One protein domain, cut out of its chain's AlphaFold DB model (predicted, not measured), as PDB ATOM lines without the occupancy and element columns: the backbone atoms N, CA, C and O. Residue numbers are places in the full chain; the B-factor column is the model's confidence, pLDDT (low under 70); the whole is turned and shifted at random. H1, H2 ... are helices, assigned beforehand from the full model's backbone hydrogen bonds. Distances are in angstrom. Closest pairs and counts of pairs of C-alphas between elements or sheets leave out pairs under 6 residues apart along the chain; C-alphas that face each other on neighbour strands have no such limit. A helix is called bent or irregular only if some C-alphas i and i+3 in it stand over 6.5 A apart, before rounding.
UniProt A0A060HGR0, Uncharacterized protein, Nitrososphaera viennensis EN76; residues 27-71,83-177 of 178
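This is residues 27 to 71 and 83 to 177 of the 178 residues of an uncharacterized protein of Nitrososphaera viennensis EN76 (UniProt A0A060HGR0). Four helices make an up-and-down bundle opened into a wedge: H4 beside H7 forms one wall, H5 beside H6 the other, and the walls come together near the H6 to H7 link and spread apart toward the opposite end. The long H1 begins across the closed end, turns sharply near residue 37 and then runs past H7 and H6, while the short H2 and H3 sit by the first residues of H6. The printed part has 140 residues with seven named helices, H1 to H7 in chain order, and no named strand; the class is all helix. It is compact, with a radius of gyration of the C-alphas of 15.1 A, and spans 39 by 34 by 25 A.

H1, the longest helix by residues, covers residues 27 to 54 and measures 35.1 A, from C-alpha 27 at (14.721, -23.900, 1.238) to C-alpha 54 at (-2.399, -6.067, -23.683). It has a kink of 90 degrees near residue 37 and is irregular, with C-alphas 33 and 36 7.7 A apart. H7, residues 152 to 176, measures 35.6 A and ends with C-alpha 176 at (-7.456, -25.163, -22.882). H6, residues 130 to 150, measures 30.0 A and is only just irregular, with C-alphas 135 and 138 6.6 A apart. H4, residues 84 to 109, measures 32.4 A and is irregular, with C-alphas 89 and 92 7.1 A apart. H5 covers residues 113 to 125, H2 residues 56 to 60 and H3 residues 63 to 66.

H1 touches H7 at a steep tilt of 50 degrees, the same way, closest at the C-alphas of Gly 34 and His 154, 3.8 A apart. With residues 27 to 28 alone H1 touches H4, closest at C-alphas 27 and 99, 6.5 A. With residues 44 to 51 alone it touches H6, closest at C-alphas 44 and 139, 6.3 A. H4 and H7 touch at a shallow tilt of 19 degrees, opposite ways, closest at C-alphas 103 and 156, 5.4 A. H6 is the hub, touching six helices. H5 and H6 form a hairpin, closest at C-alphas 120 and 133, 5.4 A; H6 and H7 form another, closest at C-alphas 147 and 155, 5.0 A, where H6 touches with residues 143 to 147 alone. H4 and H5 are a hairpin too, closest at C-alphas 109 and 115, 4.7 A. H3 touches H6, closest at C-alphas 65 and 130, 4.9 A, and H2 only just touches H6, with 3 pairs of C-alphas within 8 A. H5 and H7 are apart. In H2 every O i to N i+4 pair is within hydrogen-bond range; the counts are 15 of 24 in H1, 16 of 22 in H4, 6 of 9 in H5, 14 of 17 in H6 and 19 of 21 in H7, and H3 is too short for such a pair.

The C-alphas farthest apart, those of Lys 29 and Ala 61, are 43.2 A apart. Residues 72 to 82 are not printed, and C-alphas 71 and 83 are 16.6 A apart across this cut, in the link from H3 to H4. The links that are printed whole are tight. The mean pLDDT of the printed part is 93.1; residues 71 and 177 are under 70.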
ATOM      1  N   ARG A  27      15.470 -24.661   2.251       97.12
ATOM      2  CA  ARG A  27      14.721 -23.900   1.238       97.12
ATOM      3  C   ARG A  27      13.213 -24.006   1.441       97.12
ATOM      4  O   ARG A  27      12.530 -22.988   1.419       97.12
ATOM      5  N   LEU A  28      12.691 -25.195   1.737       97.75
ATOM      6  CA  LEU A  28      11.271 -25.374   2.063       97.75
ATOM      7  C   LEU A  28      10.873 -24.617   3.340       97.75
ATOM      8  O   LEU A  28       9.810 -23.995   3.392       97.75
ATOM      9  N   LYS A  29      11.739 -24.604   4.362       98.31
ATOM     10  CA  LYS A  29      11.527 -23.793   5.570       98.31
ATOM     11  C   LYS A  29      11.526 -22.292   5.252       98.31
ATOM     12  O   LYS A  29      10.659 -21.584   5.756       98.31
ATOM     13  N   ASN A  30      12.433 -21.815   4.396       98.25
ATOM     14  CA  ASN A  30      12.470 -20.414   3.969       98.25
ATOM     15  C   ASN A  30      11.188 -20.010   3.216       98.25
ATOM     16  O   ASN A  30      10.626 -18.960   3.521       98.25
ATOM     17  N   ILE A  31      10.662 -20.860   2.316       98.12
ATOM     18  CA  ILE A  31       9.352 -20.628   1.670       98.12
ATOM     19  C   ILE A  31       8.272 -20.475   2.742       98.12
ATOM     20  O   ILE A  31       7.516 -19.503   2.732       98.12
ATOM     21  N   ARG A  32       8.220 -21.417   3.693       98.06
ATOM     22  CA  ARG A  32       7.219 -21.414   4.766       98.06
ATOM     23  C   ARG A  32       7.262 -20.126   5.591       98.06
ATOM     24  O   ARG A  32       6.210 -19.580   5.913       98.06
ATOM     25  N   ASN A  33       8.454 -19.626   5.906       98.25
ATOM     26  CA  ASN A  33       8.627 -18.372   6.644       98.25
ATOM     27  C   ASN A  33       8.098 -17.158   5.857       98.25
ATOM     28  O   ASN A  33       7.531 -16.237   6.443       98.25
ATOM     29  N   GLY A  34       8.248 -17.167   4.529       97.75
ATOM     30  CA  GLY A  34       7.855 -16.067   3.651       97.75
ATOM     31  C   GLY A  34       6.382 -16.033   3.229       97.75
ATOM     32  O   GLY A  34       5.967 -15.048   2.615       97.75
ATOM     33  N   LEU A  35       5.573 -17.046   3.573       97.62
ATOM     34  CA  LEU A  35       4.189 -17.219   3.085       97.62
ATOM     35  C   LEU A  35       3.285 -15.990   3.273       97.62
ATOM     36  O   LEU A  35       2.392 -15.749   2.466       97.62
ATOM     37  N   ARG A  36       3.526 -15.159   4.294       97.19
ATOM     38  CA  ARG A  36       2.743 -13.924   4.513       97.19
ATOM     39  C   ARG A  36       2.859 -12.913   3.366       97.19
ATOM     40  O   ARG A  36       2.038 -12.008   3.269       97.19
ATOM     41  N   SER A  37       3.876 -13.024   2.513       97.69
ATOM     42  CA  SER A  37       4.022 -12.165   1.334       97.69
ATOM     43  C   SER A  37       3.224 -12.639   0.123       97.69
ATOM     44  O   SER A  37       3.108 -11.875  -0.830       97.69
ATOM     45  N   LEU A  38       2.606 -13.826   0.171       98.00
ATOM     46  CA  LEU A  38       1.732 -14.313  -0.902       98.00
ATOM     47  C   LEU A  38       0.469 -13.462  -1.087       98.00
ATOM     48  O   LEU A  38      -0.170 -13.541  -2.126       98.00
ATOM     49  N   VAL A  39       0.155 -12.566  -0.146       97.88
ATOM     50  CA  VAL A  39      -0.865 -11.520  -0.346       97.88
ATOM     51  C   VAL A  39      -0.574 -10.638  -1.573       97.88
ATOM     52  O   VAL A  39      -1.495 -10.090  -2.167       97.88
ATOM     53  N   TYR A  40       0.693 -10.525  -1.988       98.00
ATOM     54  CA  TYR A  40       1.106  -9.781  -3.183       98.00
ATOM     55  C   TYR A  40       1.146 -10.634  -4.458       98.00
ATOM     56  O   TYR A  40       1.496 -10.124  -5.523       98.00
ATOM     57  N   LEU A  41       0.798 -11.919  -4.381       97.19
ATOM     58  CA  LEU A  41       0.812 -12.823  -5.528       97.19
ATOM     59  C   LEU A  41      -0.087 -12.331  -6.675       97.19
ATOM     60  O   LEU A  41       0.419 -12.290  -7.801       97.19
ATOM     61  N   PRO A  42      -1.323 -11.832  -6.427       96.94
ATOM     62  CA  PRO A  42      -2.160 -11.262  -7.483       96.94
ATOM     63  C   PRO A  42      -1.498 -10.100  -8.223       96.94
ATOM     64  O   PRO A  42      -1.697  -9.958  -9.422       96.94
ATOM     65  N   LEU A  43      -0.674  -9.295  -7.545       96.25
ATOM     66  CA  LEU A  43       0.047  -8.197  -8.187       96.25
ATOM     67  C   LEU A  43       1.127  -8.730  -9.136       96.25
ATOM     68  O   LEU A  43       1.193  -8.316 -10.287       96.25
ATOM     69  N   THR A  44       1.957  -9.666  -8.673       95.88
ATOM     70  CA  THR A  44       3.058 -10.209  -9.493       95.88
ATOM     71  C   THR A  44       2.559 -11.001 -10.700       95.88
ATOM     72  O   THR A  44       3.043 -10.794 -11.808       95.88
ATOM     73  N   VAL A  45       1.556 -11.859 -10.501       94.81
ATOM     74  CA  VAL A  45       0.927 -12.635 -11.576       94.81
ATOM     75  C   VAL A  45       0.105 -11.716 -12.477       94.81
ATOM     76  O   VAL A  45       0.179 -11.828 -13.696       94.81
ATOM     77  N   GLY A  46      -0.624 -10.763 -11.896       94.19
ATOM     78  CA  GLY A  46      -1.458  -9.814 -12.627       94.19
ATOM     79  C   GLY A  46      -0.668  -8.939 -13.596       94.19
ATOM     80  O   GLY A  46      -1.136  -8.719 -14.705       94.19
ATOM     81  N   ILE A  47       0.546  -8.500 -13.236       93.75
ATOM     82  CA  ILE A  47       1.421  -7.753 -14.160       93.75
ATOM     83  C   ILE A  47       1.783  -8.605 -15.385       93.75
ATOM     84  O   ILE A  47       1.746  -8.102 -16.505       93.75
ATOM     85  N   LEU A  48       2.098  -9.889 -15.193       92.75
ATOM     86  CA  LEU A  48       2.423 -10.787 -16.304       92.75
ATOM     87  C   LEU A  48       1.199 -11.104 -17.163       92.75
ATOM     88  O   LEU A  48       1.299 -11.080 -18.384       92.75
ATOM     89  N   ILE A  49       0.038 -11.341 -16.550       91.88
ATOM     90  CA  ILE A  49      -1.216 -11.547 -17.286       91.88
ATOM     91  C   ILE A  49      -1.574 -10.295 -18.093       91.88
ATOM     92  O   ILE A  49      -1.888 -10.398 -19.273       91.88
ATOM     93  N   ALA A  50      -1.481  -9.105 -17.492       93.81
ATOM     94  CA  ALA A  50      -1.728  -7.847 -18.190       93.81
ATOM     95  C   ALA A  50      -0.760  -7.663 -19.367       93.81
ATOM     96  O   ALA A  50      -1.171  -7.241 -20.444       93.81
ATOM     97  N   TYR A  51       0.510  -8.026 -19.188       94.19
ATOM     98  CA  TYR A  51       1.479  -8.019 -20.275       94.19
ATOM     99  C   TYR A  51       1.071  -8.954 -21.425       94.19
ATOM    100  O   TYR A  51       1.057  -8.525 -22.578       94.19
ATOM    101  N   VAL A  52       0.696 -10.198 -21.112       91.19
ATOM    102  CA  VAL A  52       0.252 -11.186 -22.107       91.19
ATOM    103  C   VAL A  52      -0.979 -10.689 -22.869       91.19
ATOM    104  O   VAL A  52      -0.993 -10.755 -24.089       91.19
ATOM    105  N   ILE A  53      -1.976 -10.131 -22.179       92.56
ATOM    106  CA  ILE A  53      -3.243  -9.709 -22.799       92.56
ATOM    107  C   ILE A  53      -3.098  -8.417 -23.616       92.56
ATOM    108  O   ILE A  53      -3.693  -8.300 -24.681       92.56
ATOM    109  N   PHE A  54      -2.360  -7.423 -23.115       94.94
ATOM    110  CA  PHE A  54      -2.399  -6.067 -23.683       94.94
ATOM    111  C   PHE A  54      -1.158  -5.674 -24.486       94.94
ATOM    112  O   PHE A  54      -1.220  -4.718 -25.256       94.94
ATOM    113  N   ALA A  55      -0.021  -6.343 -24.284       94.31
ATOM    114  CA  ALA A  55       1.264  -5.879 -24.807       94.31
ATOM    115  C   ALA A  55       2.001  -6.919 -25.659       94.31
ATOM    116  O   ALA A  55       2.782  -6.534 -26.530       94.31
ATOM    117  N   MET A  56       1.776  -8.212 -25.420       93.06
ATOM    118  CA  MET A  56       2.529  -9.286 -26.068       93.06
ATOM    119  C   MET A  56       2.435  -9.232 -27.594       93.06
ATOM    120  O   MET A  56       3.482  -9.214 -28.232       93.06
ATOM    121  N   ASP A  57       1.233  -9.117 -28.165       92.75
ATOM    122  CA  ASP A  57       1.031  -9.083 -29.625       92.75
ATOM    123  C   ASP A  57       1.690  -7.871 -30.291       92.75
ATOM    124  O   ASP A  57       2.274  -7.965 -31.371       92.75
ATOM    125  N   PHE A  58       1.646  -6.716 -29.626       95.69
ATOM    126  CA  PHE A  58       2.293  -5.511 -30.132       95.69
ATOM    127  C   PHE A  58       3.819  -5.673 -30.174       95.69
ATOM    128  O   PHE A  58       4.457  -5.353 -31.176       95.69
ATOM    129  N   PHE A  59       4.421  -6.175 -29.091       95.00
ATOM    130  CA  PHE A  59       5.874  -6.324 -29.019       95.00
ATOM    131  C   PHE A  59       6.400  -7.510 -29.835       95.00
ATOM    132  O   PHE A  59       7.511  -7.423 -30.360       95.00
ATOM    133  N   SER A  60       5.619  -8.581 -29.982       92.62
ATOM    134  CA  SER A  60       5.978  -9.740 -30.809       92.62
ATOM    135  C   SER A  60       5.964  -9.417 -32.308       92.62
ATOM    136  O   SER A  60       6.653 -10.077 -33.082       92.62
ATOM    137  N   ALA A  61       5.295  -8.344 -32.738       95.25
ATOM    138  CA  ALA A  61       5.385  -7.857 -34.114       95.25
ATOM    139  C   ALA A  61       6.763  -7.252 -34.469       95.25
ATOM    140  O   ALA A  61       7.065  -7.057 -35.646       95.25
ATOM    141  N   ILE A  62       7.616  -6.951 -33.479       95.62
ATOM    142  CA  ILE A  62       8.923  -6.312 -33.683       95.62
ATOM    143  C   ILE A  62      10.029  -7.388 -33.693       95.62
ATOM    144  O   ILE A  62      10.367  -7.922 -32.634       95.62
ATOM    145  N   PRO A  63      10.675  -7.695 -34.840       92.50
ATOM    146  CA  PRO A  63      11.554  -8.865 -34.965       92.50
ATOM    147  C   PRO A  63      12.703  -8.913 -33.954       92.50
ATOM    148  O   PRO A  63      12.947  -9.951 -33.343       92.50
ATOM    149  N   ILE A  64      13.372  -7.780 -33.715       93.38
ATOM    150  CA  ILE A  64      14.508  -7.718 -32.783       93.38
ATOM    151  C   ILE A  64      14.105  -8.028 -31.335       93.38
ATOM    152  O   ILE A  64      14.920  -8.524 -30.562       93.38
ATOM    153  N   LEU A  65      12.846  -7.782 -30.964       93.62
ATOM    154  CA  LEU A  65      12.373  -8.027 -29.608       93.62
ATOM    155  C   LEU A  65      12.036  -9.498 -29.339       93.62
ATOM    156  O   LEU A  65      12.012  -9.902 -28.177       93.62
ATOM    157  N   ASN A  66      11.825 -10.297 -30.388       91.38
ATOM    158  CA  ASN A  66      11.594 -11.741 -30.289       91.38
ATOM    159  C   ASN A  66      12.890 -12.542 -30.121       91.38
ATOM    160  O   ASN A  66      12.848 -13.754 -29.913       91.38
ATOM    161  N   TRP A  67      14.048 -11.889 -30.238       92.19
ATOM    162  CA  TRP A  67      15.328 -12.571 -30.142       92.19
ATOM    163  C   TRP A  67      15.521 -13.200 -28.754       92.19
ATOM    164  O   TRP A  67      15.244 -12.584 -27.724       92.19
ATOM    165  N   SER A  68      16.021 -14.433 -28.732       89.25
ATOM    166  CA  SER A  68      16.469 -15.133 -27.529       89.25
ATOM    167  C   SER A  68      17.646 -16.043 -27.874       89.25
ATOM    168  O   SER A  68      17.840 -16.394 -29.039       89.25
ATOM    169  N   TRP A  69      18.460 -16.422 -26.885       84.19
ATOM    170  CA  TRP A  69      19.674 -17.195 -27.171       84.19
ATOM    171  C   TRP A  69      19.360 -18.663 -27.507       84.19
ATOM    172  O   TRP A  69      19.882 -19.206 -28.475       84.19
ATOM    173  N   LEU A  70      18.486 -19.317 -26.735       73.00
ATOM    174  CA  LEU A  70      18.243 -20.759 -26.884       73.00
ATOM    175  C   LEU A  70      17.183 -21.113 -27.934       73.00
ATOM    176  O   LEU A  70      17.091 -22.272 -28.327       73.00
ATOM    177  N   GLY A  71      16.357 -20.157 -28.370       69.25
ATOM    178  CA  GLY A  71      15.239 -20.416 -29.286       69.25
ATOM    179  C   GLY A  71      14.087 -21.242 -28.689       69.25
ATOM    180  O   GLY A  71      13.116 -21.513 -29.387       69.25
ATOM    181  N   GLY A  83       3.979 -31.143 -27.567       81.25
ATOM    182  CA  GLY A  83       2.763 -31.022 -26.772       81.25
ATOM    183  C   GLY A  83       2.983 -31.343 -25.292       81.25
ATOM    184  O   GLY A  83       4.109 -31.433 -24.803       81.25
ATOM    185  N   LEU A  84       1.878 -31.546 -24.571       83.88
ATOM    186  CA  LEU A  84       1.860 -31.752 -23.119       83.88
ATOM    187  C   LEU A  84       2.801 -32.875 -22.646       83.88
ATOM    188  O   LEU A  84       3.519 -32.720 -21.657       83.88
ATOM    189  N   TRP A  85       2.823 -33.998 -23.365       85.75
ATOM    190  CA  TRP A  85       3.655 -35.158 -23.027       85.75
ATOM    191  C   TRP A  85       5.155 -34.886 -23.158       85.75
ATOM    192  O   TRP A  85       5.947 -35.537 -22.483       85.75
ATOM    193  N   GLY A  86       5.542 -33.897 -23.968       81.38
ATOM    194  CA  GLY A  86       6.918 -33.425 -24.052       81.38
ATOM    195  C   GLY A  86       7.348 -32.585 -22.847       81.38
ATOM    196  O   GLY A  86       8.531 -32.556 -22.529       81.38
ATOM    197  N   VAL A  87       6.413 -31.934 -22.145       82.25
ATOM    198  CA  VAL A  87       6.706 -31.046 -21.002       82.25
ATOM    199  C   VAL A  87       6.620 -31.790 -19.670       82.25
ATOM    200  O   VAL A  87       7.486 -31.627 -18.809       82.25
ATOM    201  N   LEU A  88       5.591 -32.627 -19.494       84.56
ATOM    202  CA  LEU A  88       5.264 -33.282 -18.220       84.56
ATOM    203  C   LEU A  88       6.450 -33.980 -17.523       84.56
ATOM    204  O   LEU A  88       6.605 -33.775 -16.316       84.56
ATOM    205  N   PRO A  89       7.317 -34.745 -18.220       84.25
ATOM    206  CA  PRO A  89       8.452 -35.417 -17.581       84.25
ATOM    207  C   PRO A  89       9.444 -34.456 -16.911       84.25
ATOM    208  O   PRO A  89      10.134 -34.832 -15.965       84.25
ATOM    209  N   PHE A  90       9.512 -33.209 -17.380       83.19
ATOM    210  CA  PHE A  90      10.461 -32.209 -16.903       83.19
ATOM    211  C   PHE A  90       9.923 -31.378 -15.734       83.19
ATOM    212  O   PHE A  90      10.716 -30.798 -14.993       83.19
ATOM    213  N   VAL A  91       8.602 -31.367 -15.508       86.31
ATOM    214  CA  VAL A  91       7.950 -30.549 -14.471       86.31
ATOM    215  C   VAL A  91       8.493 -30.822 -13.063       86.31
ATOM    216  O   VAL A  91       8.822 -29.854 -12.378       86.31
ATOM    217  N   PRO A  92       8.669 -32.077 -12.594       88.12
ATOM    218  CA  PRO A  92       9.230 -32.317 -11.263       88.12
ATOM    219  C   PRO A  92      10.645 -31.750 -11.111       88.12
ATOM    220  O   PRO A  92      10.980 -31.167 -10.080       88.12
ATOM    221  N   MET A  93      11.461 -31.884 -12.160       86.19
ATOM    222  CA  MET A  93      12.832 -31.381 -12.184       86.19
ATOM    223  C   MET A  93      12.858 -29.850 -12.177       86.19
ATOM    224  O   MET A  93      13.637 -29.250 -11.441       86.19
ATOM    225  N   LEU A  94      11.958 -29.225 -12.938       86.19
ATOM    226  CA  LEU A  94      11.767 -27.782 -12.970       86.19
ATOM    227  C   LEU A  94      11.331 -27.246 -11.605       86.19
ATOM    228  O   LEU A  94      11.948 -26.321 -11.092       86.19
ATOM    229  N   VAL A  95      10.311 -27.841 -10.982       91.38
ATOM    230  CA  VAL A  95       9.848 -27.436  -9.644       91.38
ATOM    231  C   VAL A  95      10.981 -27.554  -8.629       91.38
ATOM    232  O   VAL A  95      11.198 -26.641  -7.833       91.38
ATOM    233  N   TYR A  96      11.741 -28.648  -8.680       91.94
ATOM    234  CA  TYR A  96      12.896 -28.831  -7.812       91.94
ATOM    235  C   TYR A  96      13.986 -27.774  -8.061       91.94
ATOM    236  O   TYR A  96      14.512 -27.202  -7.106       91.94
ATOM    237  N   MET A  97      14.280 -27.454  -9.322       90.62
ATOM    238  CA  MET A  97      15.200 -26.376  -9.690       90.62
ATOM    239  C   MET A  97      14.721 -25.030  -9.136       90.62
ATOM    240  O   MET A  97      15.513 -24.315  -8.526       90.62
ATOM    241  N   LEU A  98      13.431 -24.706  -9.275       93.50
ATOM    242  CA  LEU A  98      12.833 -23.457  -8.790       93.50
ATOM    243  C   LEU A  98      12.963 -23.293  -7.268       93.50
ATOM    244  O   LEU A  98      13.270 -22.196  -6.805       93.50
ATOM    245  N   ILE A  99      12.833 -24.372  -6.482       95.69
ATOM    246  CA  ILE A  99      13.065 -24.336  -5.022       95.69
ATOM    247  C   ILE A  99      14.466 -23.787  -4.691       95.69
ATOM    248  O   ILE A  99      14.654 -23.079  -3.705       95.69
ATOM    249  N   HIS A 100      15.475 -24.097  -5.499       95.06
ATOM    250  CA  HIS A 100      16.849 -23.670  -5.228       95.06
ATOM    251  C   HIS A 100      17.208 -22.369  -5.933       95.06
ATOM    252  O   HIS A 100      17.704 -21.432  -5.306       95.06
ATOM    253  N   VAL A 101      16.937 -22.292  -7.232       93.69
ATOM    254  CA  VAL A 101      17.321 -21.162  -8.079       93.69
ATOM    255  C   VAL A 101      16.614 -19.890  -7.634       93.69
ATOM    256  O   VAL A 101      17.296 -18.888  -7.440       93.69
ATOM    257  N   ASN A 102      15.306 -19.918  -7.342       96.50
ATOM    258  CA  ASN A 102      14.614 -18.707  -6.892       96.50
ATOM    259  C   ASN A 102      15.201 -18.155  -5.586       96.50
ATOM    260  O   ASN A 102      15.275 -16.941  -5.414       96.50
ATOM    261  N   TYR A 103      15.656 -19.020  -4.674       97.44
ATOM    262  CA  TYR A 103      16.307 -18.563  -3.447       97.44
ATOM    263  C   TYR A 103      17.605 -17.808  -3.752       97.44
ATOM    264  O   TYR A 103      17.828 -16.714  -3.227       97.44
ATOM    265  N   PHE A 104      18.459 -18.371  -4.610       95.81
ATOM    266  CA  PHE A 104      19.717 -17.733  -4.987       95.81
ATOM    267  C   PHE A 104      19.507 -16.472  -5.813       95.81
ATOM    268  O   PHE A 104      20.208 -15.483  -5.601       95.81
ATOM    269  N   GLU A 105      18.517 -16.461  -6.699       96.56
ATOM    270  CA  GLU A 105      18.174 -15.269  -7.457       96.56
ATOM    271  C   GLU A 105      17.819 -14.106  -6.529       96.56
ATOM    272  O   GLU A 105      18.357 -13.005  -6.674       96.56
ATOM    273  N   GLU A 106      16.990 -14.362  -5.514       98.19
ATOM    274  CA  GLU A 106      16.652 -13.342  -4.527       98.19
ATOM    275  C   GLU A 106      17.853 -12.946  -3.657       98.19
ATOM    276  O   GLU A 106      18.054 -11.763  -3.366       98.19
ATOM    277  N   MET A 107      18.694 -13.909  -3.271       97.69
ATOM    278  CA  MET A 107      19.889 -13.658  -2.463       97.69
ATOM    279  C   MET A 107      20.915 -12.777  -3.186       97.69
ATOM    280  O   MET A 107      21.510 -11.894  -2.560       97.69
ATOM    281  N   TYR A 108      21.152 -13.009  -4.477       97.50
ATOM    282  CA  TYR A 108      22.201 -12.325  -5.230       97.50
ATOM    283  C   TYR A 108      21.694 -11.064  -5.929       97.50
ATOM    284  O   TYR A 108      22.317 -10.007  -5.801       97.50
ATOM    285  N   PHE A 109      20.555 -11.125  -6.622       98.12
ATOM    286  CA  PHE A 109      20.172 -10.070  -7.562       98.12
ATOM    287  C   PHE A 109      19.362  -8.919  -6.957       98.12
ATOM    288  O   PHE A 109      19.207  -7.871  -7.589       98.12
ATOM    289  N   ARG A 110      18.883  -9.042  -5.712       97.88
ATOM    290  CA  ARG A 110      18.130  -7.961  -5.039       97.88
ATOM    291  C   ARG A 110      18.996  -6.952  -4.296       97.88
ATOM    292  O   ARG A 110      18.491  -5.925  -3.835       97.88
ATOM    293  N   LYS A 111      20.310  -7.180  -4.225       96.38
ATOM    294  CA  LYS A 111      21.246  -6.297  -3.513       96.38
ATOM    295  C   LYS A 111      21.278  -4.884  -4.114       96.38
ATOM    296  O   LYS A 111      21.171  -3.895  -3.388       96.38
ATOM    297  N   THR A 112      21.338  -4.763  -5.441       97.75
ATOM    298  CA  THR A 112      21.391  -3.469  -6.147       97.75
ATOM    299  C   THR A 112      20.376  -3.407  -7.287       97.75
ATOM    300  O   THR A 112      19.864  -4.429  -7.733       97.75
ATOM    301  N   ALA A 113      20.044  -2.191  -7.734       97.81
ATOM    302  CA  ALA A 113      19.162  -2.006  -8.890       97.81
ATOM    303  C   ALA A 113      19.793  -2.590 -10.164       97.81
ATOM    304  O   ALA A 113      19.121  -3.296 -10.905       97.81
ATOM    305  N   LEU A 114      21.098  -2.370 -10.355       98.12
ATOM    306  CA  LEU A 114      21.854  -2.929 -11.474       98.12
ATOM    307  C   LEU A 114      21.762  -4.460 -11.518       98.12
ATOM    308  O   LEU A 114      21.457  -5.017 -12.562       98.12
ATOM    309  N   LEU A 115      21.952  -5.144 -10.385       98.00
ATOM    310  CA  LEU A 115      21.846  -6.605 -10.343       98.00
ATOM    311  C   LEU A 115      20.424  -7.101 -10.644       98.00
ATOM    312  O   LEU A 115      20.258  -8.141 -11.267       98.00
ATOM    313  N   THR A 116      19.392  -6.344 -10.266       98.06
ATOM    314  CA  THR A 116      18.003  -6.661 -10.635       98.06
ATOM    315  C   THR A 116      17.767  -6.531 -12.141       98.06
ATOM    316  O   THR A 116      17.068  -7.359 -12.718       98.06
ATOM    317  N   VAL A 117      18.387  -5.539 -12.785       98.06
ATOM    318  CA  VAL A 117      18.369  -5.395 -14.247       98.06
ATOM    319  C   VAL A 117      19.106  -6.564 -14.906       98.06
ATOM    320  O   VAL A 117      18.553  -7.202 -15.796       98.06
ATOM    321  N   VAL A 118      20.306  -6.905 -14.421       97.56
ATOM    322  CA  VAL A 118      21.082  -8.058 -14.911       97.56
ATOM    323  C   VAL A 118      20.271  -9.351 -14.820       97.56
ATOM    324  O   VAL A 118      20.228 -10.098 -15.789       97.56
ATOM    325  N   TRP A 119      19.583  -9.592 -13.703       96.94
ATOM    326  CA  TRP A 119      18.697 -10.748 -13.541       96.94
ATOM    327  C   TRP A 119      17.621 -10.821 -14.625       96.94
ATOM    328  O   TRP A 119      17.440 -11.878 -15.224       96.94
ATOM    329  N   ALA A 120      16.943  -9.712 -14.930       96.00
ATOM    330  CA  ALA A 120      15.900  -9.701 -15.955       96.00
ATOM    331  C   ALA A 120      16.470 -10.057 -17.339       96.00
ATOM    332  O   ALA A 120      15.923 -10.910 -18.030       96.00
ATOM    333  N   PHE A 121      17.615  -9.480 -17.716       95.38
ATOM    334  CA  PHE A 121      18.247  -9.753 -19.012       95.38
ATOM    335  C   PHE A 121      18.937 -11.124 -19.092       95.38
ATOM    336  O   PHE A 121      19.045 -11.676 -20.185       95.38
ATOM    337  N   LEU A 122      19.332 -11.729 -17.964       93.25
ATOM    338  CA  LEU A 122      19.854 -13.101 -17.931       93.25
ATOM    339  C   LEU A 122      18.834 -14.111 -18.480       93.25
ATOM    340  O   LEU A 122      19.221 -15.111 -19.079       93.25
ATOM    341  N   HIS A 123      17.535 -13.821 -18.364       92.12
ATOM    342  CA  HIS A 123      16.483 -14.678 -18.909       92.12
ATOM    343  C   HIS A 123      16.567 -14.818 -20.436       92.12
ATOM    344  O   HIS A 123      16.153 -15.843 -20.976       92.12
ATOM    345  N   ILE A 124      17.180 -13.860 -21.142       91.25
ATOM    346  CA  ILE A 124      17.420 -13.977 -22.587       91.25
ATOM    347  C   ILE A 124      18.350 -15.152 -22.900       91.25
ATOM    348  O   ILE A 124      18.118 -15.897 -23.858       91.25
ATOM    349  N   ALA A 125      19.351 -15.383 -22.044       86.44
ATOM    350  CA  ALA A 125      20.212 -16.558 -22.129       86.44
ATOM    351  C   ALA A 125      19.458 -17.864 -21.835       86.44
ATOM    352  O   ALA A 125      19.860 -18.918 -22.307       86.44
ATOM    353  N   MET A 126      18.340 -17.791 -21.108       83.50
ATOM    354  CA  MET A 126      17.440 -18.917 -20.823       83.50
ATOM    355  C   MET A 126      16.369 -19.116 -21.911       83.50
ATOM    356  O   MET A 126      15.455 -19.925 -21.740       83.50
ATOM    357  N   GLY A 127      16.476 -18.381 -23.026       84.31
ATOM    358  CA  GLY A 127      15.575 -18.481 -24.173       84.31
ATOM    359  C   GLY A 127      14.284 -17.672 -24.056       84.31
ATOM    360  O   GLY A 127      13.388 -17.827 -24.884       84.31
ATOM    361  N   VAL A 128      14.193 -16.778 -23.071       88.75
ATOM    362  CA  VAL A 128      13.108 -15.798 -22.956       88.75
ATOM    363  C   VAL A 128      13.345 -14.655 -23.949       88.75
ATOM    364  O   VAL A 128      14.450 -14.132 -24.044       88.75
ATOM    365  N   ALA A 129      12.323 -14.258 -24.707       92.00
ATOM    366  CA  ALA A 129      12.447 -13.160 -25.669       92.00
ATOM    367  C   ALA A 129      12.757 -11.817 -24.980       92.00
ATOM    368  O   ALA A 129      12.337 -11.582 -23.841       92.00
ATOM    369  N   VAL A 130      13.443 -10.906 -25.682       94.50
ATOM    370  CA  VAL A 130      13.807  -9.575 -25.155       94.50
ATOM    371  C   VAL A 130      12.588  -8.823 -24.614       94.50
ATOM    372  O   VAL A 130      12.655  -8.266 -23.519       94.50
ATOM    373  N   HIS A 131      11.457  -8.828 -25.331       94.06
ATOM    374  CA  HIS A 131      10.247  -8.135 -24.867       94.06
ATOM    375  C   HIS A 131       9.712  -8.691 -23.540       94.06
ATOM    376  O   HIS A 131       9.273  -7.925 -22.682       94.06
ATOM    377  N   VAL A 132       9.794 -10.009 -23.334       93.06
ATOM    378  CA  VAL A 132       9.389 -10.643 -22.075       93.06
ATOM    379  C   VAL A 132      10.386 -10.296 -20.970       93.06
ATOM    380  O   VAL A 132       9.969  -9.957 -19.869       93.06
ATOM    381  N   ALA A 133      11.693 -10.287 -21.255       94.12
ATOM    382  CA  ALA A 133      12.709  -9.863 -20.290       94.12
ATOM    383  C   ALA A 133      12.480  -8.418 -19.802       94.12
ATOM    384  O   ALA A 133      12.632  -8.131 -18.613       94.12
ATOM    385  N   LEU A 134      12.031  -7.517 -20.683       94.56
ATOM    386  CA  LEU A 134      11.617  -6.163 -20.298       94.56
ATOM    387  C   LEU A 134      10.389  -6.176 -19.373       94.56
ATOM    388  O   LEU A 134      10.362  -5.440 -18.386       94.56
ATOM    389  N   ALA A 135       9.410  -7.045 -19.634       94.06
ATOM    390  CA  ALA A 135       8.239  -7.222 -18.773       94.06
ATOM    391  C   ALA A 135       8.581  -7.796 -17.383       94.06
ATOM    392  O   ALA A 135       7.842  -7.573 -16.423       94.06
ATOM    393  N   LEU A 136       9.723  -8.481 -17.239       95.56
ATOM    394  CA  LEU A 136      10.218  -8.959 -15.945       95.56
ATOM    395  C   LEU A 136      10.819  -7.844 -15.079       95.56
ATOM    396  O   LEU A 136      10.897  -8.010 -13.861       95.56
ATOM    397  N   LEU A 137      11.225  -6.701 -15.647       96.69
ATOM    398  CA  LEU A 137      11.852  -5.617 -14.877       96.69
ATOM    399  C   LEU A 137      10.955  -5.096 -13.737       96.69
ATOM    400  O   LEU A 137      11.434  -5.065 -12.597       96.69
ATOM    401  N   PRO A 138       9.671  -4.739 -13.962       96.25
ATOM    402  CA  PRO A 138       8.765  -4.353 -12.881       96.25
ATOM    403  C   PRO A 138       8.668  -5.402 -11.768       96.25
ATOM    404  O   PRO A 138       8.709  -5.045 -10.589       96.25
ATOM    405  N   LEU A 139       8.613  -6.693 -12.119       96.69
ATOM    406  CA  LEU A 139       8.591  -7.785 -11.141       96.69
ATOM    407  C   LEU A 139       9.895  -7.844 -10.347       96.69
ATOM    408  O   LEU A 139       9.862  -7.879  -9.120       96.69
ATOM    409  N   GLY A 140      11.044  -7.794 -11.022       97.38
ATOM    410  CA  GLY A 140      12.354  -7.800 -10.377       97.38
ATOM    411  C   GLY A 140      12.508  -6.652  -9.377       97.38
ATOM    412  O   GLY A 140      12.986  -6.854  -8.255       97.38
ATOM    413  N   PHE A 141      12.055  -5.450  -9.741       98.38
ATOM    414  CA  PHE A 141      12.059  -4.299  -8.836       98.38
ATOM    415  C   PHE A 141      11.067  -4.451  -7.682       98.38
ATOM    416  O   PHE A 141      11.387  -4.047  -6.559       98.38
ATOM    417  N   PHE A 142       9.907  -5.064  -7.915       98.12
ATOM    418  CA  PHE A 142       8.951  -5.369  -6.857       98.12
ATOM    419  C   PHE A 142       9.504  -6.400  -5.863       98.12
ATOM    420  O   PHE A 142       9.470  -6.167  -4.652       98.12
ATOM    421  N   TYR A 143      10.116  -7.484  -6.341       98.19
ATOM    422  CA  TYR A 143      10.811  -8.448  -5.488       98.19
ATOM    423  C   TYR A 143      11.946  -7.793  -4.711       98.19
ATOM    424  O   TYR A 143      12.073  -8.009  -3.508       98.19
ATOM    425  N   ARG A 144      12.713  -6.893  -5.337       98.38
ATOM    426  CA  ARG A 144      13.738  -6.111  -4.636       98.38
ATOM    427  C   ARG A 144      13.141  -5.227  -3.542       98.38
ATOM    428  O   ARG A 144      13.718  -5.117  -2.460       98.38
ATOM    429  N   HIS A 145      12.017  -4.571  -3.812       98.12
ATOM    430  CA  HIS A 145      11.310  -3.772  -2.813       98.12
ATOM    431  C   HIS A 145      10.900  -4.634  -1.614       98.12
ATOM    432  O   HIS A 145      11.152  -4.265  -0.465       98.12
ATOM    433  N   LEU A 146      10.325  -5.804  -1.886       97.88
ATOM    434  CA  LEU A 146       9.909  -6.755  -0.867       97.88
ATOM    435  C   LEU A 146      11.100  -7.313  -0.078       97.88
ATOM    436  O   LEU A 146      11.046  -7.333   1.149       97.88
ATOM    437  N   TYR A 147      12.189  -7.674  -0.758       98.25
ATOM    438  CA  TYR A 147      13.445  -8.128  -0.160       98.25
ATOM    439  C   TYR A 147      13.979  -7.099   0.835       98.25
ATOM    440  O   TYR A 147      14.309  -7.435   1.969       98.25
ATOM    441  N   LYS A 148      14.000  -5.818   0.448       98.06
ATOM    442  CA  LYS A 148      14.468  -4.734   1.320       98.06
ATOM    443  C   LYS A 148      13.549  -4.468   2.510       98.06
ATOM    444  O   LYS A 148      14.040  -4.065   3.557       98.06
ATOM    445  N   LYS A 149      12.235  -4.657   2.357       97.94
ATOM    446  CA  LYS A 149      11.257  -4.368   3.419       97.94
ATOM    447  C   LYS A 149      10.993  -5.529   4.371       97.94
ATOM    448  O   LYS A 149      10.680  -5.289   5.530       97.94
ATOM    449  N   ARG A 150      11.025  -6.765   3.876       97.62
ATOM    450  CA  ARG A 150      10.607  -7.963   4.622       97.62
ATOM    451  C   ARG A 150      11.668  -9.061   4.659       97.62
ATOM    452  O   ARG A 150      11.485 -10.037   5.373       97.62
ATOM    453  N   GLY A 151      12.777  -8.904   3.944       98.00
ATOM    454  CA  GLY A 151      13.878  -9.861   3.933       98.00
ATOM    455  C   GLY A 151      13.759 -10.938   2.854       98.00
ATOM    456  O   GLY A 151      12.777 -11.022   2.111       98.00
ATOM    457  N   LEU A 152      14.805 -11.763   2.785       98.44
ATOM    458  CA  LEU A 152      15.014 -12.777   1.751       98.44
ATOM    459  C   LEU A 152      13.868 -13.790   1.668       98.44
ATOM    460  O   LEU A 152      13.307 -13.961   0.592       98.44
ATOM    461  N   ASP A 153      13.482 -14.405   2.789       98.62
ATOM    462  CA  ASP A 153      12.459 -15.462   2.820       98.62
ATOM    463  C   ASP A 153      11.126 -15.000   2.207       98.62
ATOM    464  O   ASP A 153      10.476 -15.745   1.479       98.62
ATOM    465  N   HIS A 154      10.746 -13.740   2.433       98.56
ATOM    466  CA  HIS A 154       9.516 -13.150   1.908       98.56
ATOM    467  C   HIS A 154       9.553 -12.896   0.400       98.56
ATOM    468  O   HIS A 154       8.557 -13.148  -0.278       98.56
ATOM    469  N   ALA A 155      10.670 -12.379  -0.117       98.38
ATOM    470  CA  ALA A 155      10.852 -12.190  -1.553       98.38
ATOM    471  C   ALA A 155      10.947 -13.537  -2.278       98.38
ATOM    472  O   ALA A 155      10.281 -13.740  -3.289       98.38
ATOM    473  N   TYR A 156      11.685 -14.482  -1.695       98.62
ATOM    474  CA  TYR A 156      11.851 -15.832  -2.217       98.62
ATOM    475  C   TYR A 156      10.530 -16.599  -2.273       98.62
ATOM    476  O   TYR A 156      10.196 -17.139  -3.325       98.62
ATOM    477  N   ALA A 157       9.743 -16.609  -1.194       98.62
ATOM    478  CA  ALA A 157       8.457 -17.304  -1.184       98.62
ATOM    479  C   ALA A 157       7.493 -16.749  -2.241       98.62
ATOM    480  O   ALA A 157       6.805 -17.522  -2.906       98.62
ATOM    481  N   LEU A 158       7.459 -15.421  -2.409       98.69
ATOM    482  CA  LEU A 158       6.627 -14.793  -3.428       98.69
ATOM    483  C   LEU A 158       7.104 -15.148  -4.837       98.69
ATOM    484  O   LEU A 158       6.298 -15.604  -5.634       98.69
ATOM    485  N   HIS A 159       8.399 -14.997  -5.119       98.25
ATOM    486  CA  HIS A 159       8.970 -15.310  -6.426       98.25
ATOM    487  C   HIS A 159       8.761 -16.784  -6.803       98.25
ATOM    488  O   HIS A 159       8.290 -17.081  -7.900       98.25
ATOM    489  N   PHE A 160       9.024 -17.706  -5.872       98.19
ATOM    490  CA  PHE A 160       8.752 -19.127  -6.068       98.19
ATOM    491  C   PHE A 160       7.275 -19.369  -6.405       98.19
ATOM    492  O   PHE A 160       6.974 -20.022  -7.400       98.19
ATOM    493  N   ALA A 161       6.344 -18.801  -5.633       98.19
ATOM    494  CA  ALA A 161       4.913 -18.961  -5.889       98.19
ATOM    495  C   ALA A 161       4.483 -18.388  -7.248       98.19
ATOM    496  O   ALA A 161       3.695 -19.023  -7.950       98.19
ATOM    497  N   THR A 162       5.019 -17.232  -7.651       97.19
ATOM    498  CA  THR A 162       4.772 -16.655  -8.978       97.19
ATOM    499  C   THR A 162       5.232 -17.611 -10.076       97.19
ATOM    500  O   THR A 162       4.460 -17.888 -10.991       97.19
ATOM    501  N   ASN A 163       6.427 -18.197  -9.954       95.38
ATOM    502  CA  ASN A 163       6.932 -19.158 -10.936       95.38
ATOM    503  C   ASN A 163       6.107 -20.451 -10.973       95.38
ATOM    504  O   ASN A 163       5.818 -20.948 -12.059       95.38
ATOM    505  N   ILE A 164       5.655 -20.965  -9.825       95.81
ATOM    506  CA  ILE A 164       4.755 -22.127  -9.784       95.81
ATOM    507  C   ILE A 164       3.426 -21.830 -10.486       95.81
ATOM    508  O   ILE A 164       2.941 -22.678 -11.232       95.81
ATOM    509  N   ILE A 165       2.856 -20.635 -10.309       95.06
ATOM    510  CA  ILE A 165       1.637 -20.243 -11.029       95.06
ATOM    511  C   ILE A 165       1.894 -20.151 -12.531       95.06
ATOM    512  O   ILE A 165       1.094 -20.675 -13.298       95.06
ATOM    513  N   ILE A 166       3.000 -19.542 -12.965       90.06
ATOM    514  CA  ILE A 166       3.341 -19.460 -14.394       90.06
ATOM    515  C   ILE A 166       3.476 -20.862 -14.995       90.06
ATOM    516  O   ILE A 166       2.925 -21.116 -16.063       90.06
ATOM    517  N   VAL A 167       4.151 -21.787 -14.305       89.31
ATOM    518  CA  VAL A 167       4.266 -23.189 -14.740       89.31
ATOM    519  C   VAL A 167       2.889 -23.849 -14.812       89.31
ATOM    520  O   VAL A 167       2.568 -24.471 -15.820       89.31
ATOM    521  N   ALA A 168       2.046 -23.680 -13.791       90.56
ATOM    522  CA  ALA A 168       0.701 -24.247 -13.776       90.56
ATOM    523  C   ALA A 168      -0.173 -23.707 -14.919       90.56
ATOM    524  O   ALA A 168      -0.833 -24.488 -15.599       90.56
ATOM    525  N   VAL A 169      -0.136 -22.397 -15.175       87.94
ATOM    526  CA  VAL A 169      -0.849 -21.754 -16.292       87.94
ATOM    527  C   VAL A 169      -0.308 -22.240 -17.637       87.94
ATOM    528  O   VAL A 169      -1.092 -22.557 -18.524       87.94
ATOM    529  N   SER A 170       1.014 -22.375 -17.771       82.94
ATOM    530  CA  SER A 170       1.650 -22.875 -18.997       82.94
ATOM    531  C   SER A 170       1.310 -24.338 -19.280       82.94
ATOM    532  O   SER A 170       1.229 -24.741 -20.430       82.94
ATOM    533  N   ILE A 171       1.111 -25.159 -18.247       85.69
ATOM    534  CA  ILE A 171       0.622 -26.533 -18.410       85.69
ATOM    535  C   ILE A 171      -0.872 -26.519 -18.753       85.69
ATOM    536  O   ILE A 171      -1.311 -27.275 -19.616       85.69
ATOM    537  N   ALA A 172      -1.654 -25.657 -18.098       86.38
ATOM    538  CA  ALA A 172      -3.089 -25.535 -18.327       86.38
ATOM    539  C   ALA A 172      -3.423 -25.096 -19.762       86.38
ATOM    540  O   ALA A 172      -4.412 -25.578 -20.311       86.38
ATOM    541  N   SER A 173      -2.601 -24.254 -20.400       83.56
ATOM    542  CA  SER A 173      -2.835 -23.826 -21.789       83.56
ATOM    543  C   SER A 173      -2.868 -24.998 -22.778       83.56
ATOM    544  O   SER A 173      -3.698 -25.003 -23.685       83.56
ATOM    545  N   TYR A 174      -2.091 -26.066 -22.547       80.56
ATOM    546  CA  TYR A 174      -2.153 -27.282 -23.372       80.56
ATOM    547  C   TYR A 174      -3.509 -28.003 -23.309       80.56
ATOM    548  O   TYR A 174      -3.857 -28.721 -24.246       80.56
ATOM    549  N   PHE A 175      -4.272 -27.840 -22.225       79.31
ATOM    550  CA  PHE A 175      -5.620 -28.406 -22.102       79.31
ATOM    551  C   PHE A 175      -6.695 -27.481 -22.660       79.31
ATOM    552  O   PHE A 175      -7.735 -27.949 -23.115       79.31
ATOM    553  N   LEU A 176      -6.453 -26.174 -22.590       74.75
ATOM    554  CA  LEU A 176      -7.456 -25.163 -22.882       74.75
ATOM    555  C   LEU A 176      -7.394 -24.637 -24.330       74.75
ATOM    556  O   LEU A 176      -8.312 -23.940 -24.745       74.75
ATOM    557  N   GLN A 177      -6.380 -25.045 -25.109       61.44
ATOM    558  CA  GLN A 177      -6.224 -24.751 -26.544       61.44
ATOM    559  C   GLN A 177      -6.259 -23.253 -26.891       61.44
ATOM    560  O   GLN A 177      -6.845 -22.853 -27.898       61.44
TER     561      GLN A 177